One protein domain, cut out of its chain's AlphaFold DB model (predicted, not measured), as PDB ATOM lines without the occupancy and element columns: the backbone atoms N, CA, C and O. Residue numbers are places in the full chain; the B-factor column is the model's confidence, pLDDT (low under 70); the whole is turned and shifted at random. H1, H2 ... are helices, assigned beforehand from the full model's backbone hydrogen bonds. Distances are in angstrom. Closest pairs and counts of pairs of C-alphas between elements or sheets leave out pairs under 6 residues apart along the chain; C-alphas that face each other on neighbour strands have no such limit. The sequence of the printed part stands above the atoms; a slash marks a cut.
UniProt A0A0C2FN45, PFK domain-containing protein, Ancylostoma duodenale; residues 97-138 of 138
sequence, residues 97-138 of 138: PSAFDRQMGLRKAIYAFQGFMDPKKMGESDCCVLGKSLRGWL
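What this domain is: This is residues 97 to 138 of the 138 residues of the protein "PFK domain-containing protein" of Ancylostoma duodenale (UniProt A0A0C2FN45). One long straight helix, H1, turns a corner at its far end into a single short helical turn, H2, and from there a long tail without named elements folds back toward the middle of H1. The tail ends in a small hairpin-like loop, in which residues 132 to 133 pair with residues 136 to 137, antiparallel; at the other end of the model residues 98 to 104, of which 99 to 104 belong to H1, stick out free. The printed part has 42 residues with two named helices, H1 then H2, and no named strand, and its class is all helix. It is only just loose, close to compact, with a radius of gyration of the C-alphas of 11.3 A and spans of 34 by 23 by 13 A.

Where its parts are: H1 runs from Ala 99, with its C-alpha at (-21.729, 45.182, 40.619), to Met 117 at (-43.578, 28.757, 42.082), 27.4 A from first to last C-alpha. H2, residues 119 to 122, measures 5.3 A and ends with C-alpha 122 at (-36.363, 22.753, 38.300). Residues 123 to 138 hold no named element.

How they stand to each other: A tight link of one residue joins H1 to H2. The two helices touch only at the corner by this link, and only just, with 3 pairs of C-alphas within 8 A. H1 touches H2 with residues 114 to 115 alone; the closest C-alphas are those of Gly 115 and Met 122, 5.5 A apart. Their centres are 15.2 A apart. In H1 every O i to N i+4 pair is within hydrogen-bond range; H2 is too short for such a pair, and its one O i to N i+3 pair is within range.

The domain as a whole: The two C-alphas farthest apart are those of Ser 98 and Glu 124, at 34.2 A. The C-alphas of Pro 97 and Leu 138, the chain's last residue, are 23.5 A apart. The printed part has no cut. Its mean pLDDT is 86.9, with residues 135 to 138 under 70.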
ATOM      1  N   PRO A  97     -20.554  44.133  48.103       96.38
ATOM      2  CA  PRO A  97     -20.442  43.259  46.939       96.38
ATOM      3  C   PRO A  97     -20.247  44.066  45.653       96.38
ATOM      4  O   PRO A  97     -20.791  45.175  45.516       96.38
ATOM      5  N   SER A  98     -19.522  43.494  44.691       96.44
ATOM      6  CA  SER A  98     -19.289  44.115  43.386       96.44
ATOM      7  C   SER A  98     -20.587  44.249  42.576       96.44
ATOM      8  O   SER A  98     -21.599  43.603  42.865       96.44
ATOM      9  N   ALA A  99     -20.578  45.071  41.521       97.69
ATOM     10  CA  ALA A  99     -21.729  45.182  40.619       97.69
ATOM     11  C   ALA A  99     -22.106  43.824  39.994       97.69
ATOM     12  O   ALA A  99     -23.291  43.523  39.840       97.69
ATOM     13  N   PHE A 100     -21.105  42.992  39.687       95.69
ATOM     14  CA  PHE A 100     -21.315  41.646  39.163       95.69
ATOM     15  C   PHE A 100     -22.012  40.747  40.190       95.69
ATOM     16  O   PHE A 100     -23.032  40.142  39.865       95.69
ATOM     17  N   ASP A 101     -21.524  40.718  41.432       96.25
ATOM     18  CA  ASP A 101     -22.087  39.865  42.487       96.25
ATOM     19  C   ASP A 101     -23.526  40.254  42.823       96.25
ATOM     20  O   ASP A 101     -24.386  39.384  42.966       96.25
ATOM     21  N   ARG A 102     -23.832  41.559  42.845       97.50
ATOM     22  CA  ARG A 102     -25.202  42.062  43.046       97.50
ATOM     23  C   ARG A 102     -26.147  41.587  41.947       97.50
ATOM     24  O   ARG A 102     -27.223  41.071  42.239       97.50
ATOM     25  N   GLN A 103     -25.752  41.746  40.683       96.94
ATOM     26  CA  GLN A 103     -26.582  41.346  39.544       96.94
ATOM     27  C   GLN A 103     -26.732  39.827  39.451       96.94
ATOM     28  O   GLN A 103     -27.825  39.331  39.176       96.94
ATOM     29  N   MET A 104     -25.660  39.075  39.703       94.81
ATOM     30  CA  MET A 104     -25.703  37.618  39.718       94.81
ATOM     31  C   MET A 104     -26.599  37.102  40.849       94.81
ATOM     32  O   MET A 104     -27.439  36.242  40.595       94.81
ATOM     33  N   GLY A 105     -26.460  37.643  42.062       95.62
ATOM     34  CA  GLY A 105     -27.299  37.293  43.207       95.62
ATOM     35  C   GLY A 105     -28.778  37.566  42.941       95.62
ATOM     36  O   GLY A 105     -29.603  36.672  43.108       95.62
ATOM     37  N   LEU A 106     -29.103  38.756  42.421       96.56
ATOM     38  CA  LEU A 106     -30.475  39.123  42.061       96.56
ATOM     39  C   LEU A 106     -31.074  38.168  41.019       96.56
ATOM     40  O   LEU A 106     -32.179  37.663  41.206       96.56
ATOM     41  N   ARG A 107     -30.345  37.879  39.935       94.19
ATOM     42  CA  ARG A 107     -30.819  36.959  38.888       94.19
ATOM     43  C   ARG A 107     -31.045  35.553  39.435       94.19
ATOM     44  O   ARG A 107     -32.091  34.971  39.172       94.19
ATOM     45  N   LYS A 108     -30.106  35.027  40.228       92.44
ATOM     46  CA  LYS A 108     -30.245  33.709  40.865       92.44
ATOM     47  C   LYS A 108     -31.453  33.649  41.799       92.44
ATOM     48  O   LYS A 108     -32.174  32.660  41.762       92.44
ATOM     49  N   ALA A 109     -31.708  34.702  42.576       94.94
ATOM     50  CA  ALA A 109     -32.876  34.776  43.450       94.94
ATOM     51  C   ALA A 109     -34.195  34.751  42.658       94.94
ATOM     52  O   ALA A 109     -35.118  34.030  43.028       94.94
ATOM     53  N   ILE A 110     -34.266  35.476  41.535       93.94
ATOM     54  CA  ILE A 110     -35.434  35.448  40.641       93.94
ATOM     55  C   ILE A 110     -35.656  34.037  40.086       93.94
ATOM     56  O   ILE A 110     -36.780  33.541  40.138       93.94
ATOM     57  N   TYR A 111     -34.606  33.373  39.593       90.69
ATOM     58  CA  TYR A 111     -34.724  32.008  39.073       90.69
ATOM     59  C   TYR A 111     -35.135  31.010  40.158       90.69
ATOM     60  O   TYR A 111     -36.027  30.201  39.924       90.69
ATOM     61  N   ALA A 112     -34.566  31.114  41.360       91.62
ATOM     62  CA  ALA A 112     -34.953  30.283  42.498       91.62
ATOM     63  C   ALA A 112     -36.434  30.458  42.851       91.62
ATOM     64  O   ALA A 112     -37.148  29.473  43.018       91.62
ATOM     65  N   PHE A 113     -36.923  31.700  42.890       93.06
ATOM     66  CA  PHE A 113     -38.333  31.974  43.158       93.06
ATOM     67  C   PHE A 113     -39.251  31.439  42.053       93.06
ATOM     68  O   PHE A 113     -40.290  30.850  42.337       93.06
ATOM     69  N   GLN A 114     -38.861  31.585  40.784       90.12
ATOM     70  CA  GLN A 114     -39.613  31.016  39.664       90.12
ATOM     71  C   GLN A 114     -39.683  29.488  39.730       90.12
ATOM     72  O   GLN A 114     -40.734  28.932  39.427       90.12
ATOM     73  N   GLY A 115     -38.599  28.827  40.136       89.62
ATOM     74  CA  GLY A 115     -38.585  27.384  40.366       89.62
ATOM     75  C   GLY A 115     -39.447  26.953  41.536       89.62
ATOM     76  O   GLY A 115     -40.138  25.951  41.446       89.62
ATOM     77  N   PHE A 116     -39.467  27.733  42.614       88.38
ATOM     78  CA  PHE A 116     -40.347  27.463  43.746       88.38
ATOM     79  C   PHE A 116     -41.833  27.560  43.360       88.38
ATOM     80  O   PHE A 116     -42.633  26.721  43.761       88.38
ATOM     81  N   MET A 117     -42.200  28.561  42.553       92.88
ATOM     82  CA  MET A 117     -43.578  28.757  42.082       92.88
ATOM     83  C   MET A 117     -44.011  27.740  41.017       92.88
ATOM     84  O   MET A 117     -45.200  27.452  40.897       92.88
ATOM     85  N   ASP A 118     -43.068  27.221  40.231       90.19
ATOM     86  CA  ASP A 118     -43.304  26.200  39.210       90.19
ATOM     87  C   ASP A 118     -42.183  25.145  39.247       90.19
ATOM     88  O   ASP A 118     -41.235  25.217  38.454       90.19
ATOM     89  N   PRO A 119     -42.277  24.155  40.163       86.62
ATOM     90  CA  PRO A 119     -41.227  23.157  40.378       86.62
ATOM     91  C   PRO A 119     -40.861  22.356  39.131       86.62
ATOM     92  O   PRO A 119     -39.720  21.926  38.997       86.62
ATOM     93  N   LYS A 120     -41.773  22.241  38.155       85.12
ATOM     94  CA  LYS A 120     -41.500  21.570  36.874       85.12
ATOM     95  C   LYS A 120     -40.344  22.218  36.106       85.12
ATOM     96  O   LYS A 120     -39.709  21.550  35.295       85.12
ATOM     97  N   LYS A 121     -40.046  23.499  36.357       81.69
ATOM     98  CA  LYS A 121     -38.890  24.202  35.776       81.69
ATOM     99  C   LYS A 121     -37.552  23.776  36.374       81.69
ATOM    100  O   LYS A 121     -36.533  23.998  35.735       81.69
ATOM    101  N   MET A 122     -37.558  23.180  37.564       80.19
ATOM    102  CA  MET A 122     -36.363  22.753  38.300       80.19
ATOM    103  C   MET A 122     -36.058  21.257  38.129       80.19
ATOM    104  O   MET A 122     -35.103  20.745  38.712       80.19
ATOM    105  N   GLY A 123     -36.835  20.566  37.290       82.31
ATOM    106  CA  GLY A 123     -36.724  19.131  37.046       82.31
ATOM    107  C   GLY A 123     -37.668  18.310  37.922       82.31
ATOM    108  O   GLY A 123     -38.607  18.828  38.514       82.31
ATOM    109  N   GLU A 124     -37.436  16.999  37.964       82.19
ATOM    110  CA  GLU A 124     -38.299  16.039  38.673       82.19
ATOM    111  C   GLU A 124     -37.844  15.761  40.114       82.19
ATOM    112  O   GLU A 124     -38.460  14.968  40.817       82.19
ATOM    113  N   SER A 125     -36.739  16.370  40.551       83.06
ATOM    114  CA  SER A 125     -36.174  16.146  41.883       83.06
ATOM    115  C   SER A 125     -36.754  17.113  42.911       83.06
ATOM    116  O   SER A 125     -36.873  18.306  42.645       83.06
ATOM    117  N   ASP A 126     -36.993  16.617  44.125       81.38
ATOM    118  CA  ASP A 126     -37.447  17.430  45.265       81.38
ATOM    119  C   ASP A 126     -36.384  18.435  45.751       81.38
ATOM    120  O   ASP A 126     -36.673  19.358  46.513       81.38
ATOM    121  N   CYS A 127     -35.134  18.269  45.308       85.00
ATOM    122  CA  CYS A 127     -34.021  19.165  45.586       85.00
ATOM    123  C   CYS A 127     -33.183  19.419  44.326       85.00
ATOM    124  O   CYS A 127     -32.860  18.492  43.582       85.00
ATOM    125  N   CYS A 128     -32.767  20.669  44.120       87.25
ATOM    126  CA  CYS A 128     -31.949  21.077  42.979       87.25
ATOM    127  C   CYS A 128     -30.898  22.123  43.378       87.25
ATOM    128  O   CYS A 128     -31.067  22.862  44.350       87.25
ATOM    129  N   VAL A 129     -29.830  22.233  42.584       88.62
ATOM    130  CA  VAL A 129     -28.834  23.308  42.696       88.62
ATOM    131  C   VAL A 129     -28.929  24.195  41.462       88.62
ATOM    132  O   VAL A 129     -28.651  23.748  40.354       88.62
ATOM    133  N   LEU A 130     -29.271  25.465  41.676       88.19
ATOM    134  CA  LEU A 130     -29.330  26.475  40.620       88.19
ATOM    135  C   LEU A 130     -27.929  26.967  40.261       88.19
ATOM    136  O   LEU A 130     -27.210  27.561  41.077       88.19
ATOM    137  N   GLY A 131     -27.542  26.728  39.013       88.94
ATOM    138  CA  GLY A 131     -26.174  26.884  38.545       88.94
ATOM    139  C   GLY A 131     -26.086  27.597  37.204       88.94
ATOM    140  O   GLY A 131     -27.044  27.717  36.446       88.94
ATOM    141  N   LYS A 132     -24.885  28.080  36.884       85.62
ATOM    142  CA  LYS A 132     -24.577  28.530  35.527       85.62
ATOM    143  C   LYS A 132     -23.782  27.437  34.830       85.62
ATOM    144  O   LYS A 132     -22.690  27.101  35.282       85.62
ATOM    145  N   SER A 133     -24.312  26.923  33.727       86.31
ATOM    146  CA  SER A 133     -23.621  25.983  32.846       86.31
ATOM    147  C   SER A 133     -23.204  26.680  31.548       86.31
ATOM    148  O   SER A 133     -23.715  27.745  31.198       86.31
ATOM    149  N   LEU A 134     -22.282  26.072  30.798       73.50
ATOM    150  CA  LEU A 134     -21.823  26.567  29.492       73.50
ATOM    151  C   LEU A 134     -22.965  26.744  28.476       73.50
ATOM    152  O   LEU A 134     -22.823  27.506  27.525       73.50
ATOM    153  N   ARG A 135     -24.099  26.062  28.681       68.31
ATOM    154  CA  ARG A 135     -25.280  26.109  27.804       68.31
ATOM    155  C   ARG A 135     -26.371  27.094  28.253       68.31
ATOM    156  O   ARG A 135     -27.384  27.194  27.572       68.31
ATOM    157  N   GLY A 136     -26.184  27.817  29.361       61.91
ATOM    158  CA  GLY A 136     -27.184  28.738  29.918       61.91
ATOM    159  C   GLY A 136     -27.426  28.539  31.417       61.91
ATOM    160  O   GLY A 136     -26.641  27.884  32.105       61.91
ATOM    161  N   TRP A 137     -28.498  29.148  31.928       55.44
ATOM    162  CA  TRP A 137     -28.953  28.958  33.310       55.44
ATOM    163  C   TRP A 137     -29.776  27.668  33.398       55.44
ATOM    164  O   TRP A 137     -30.665  27.472  32.569       55.44
ATOM    165  N   LEU A 138     -29.433  26.809  34.362       53.66
ATOM    166  CA  LEU A 138     -30.222  25.654  34.798       53.66
ATOM    167  C   LEU A 138     -30.735  25.959  36.201       53.66
ATOM    168  O   LEU A 138     -29.870  26.277  37.057       53.66
TER     169      LEU A 138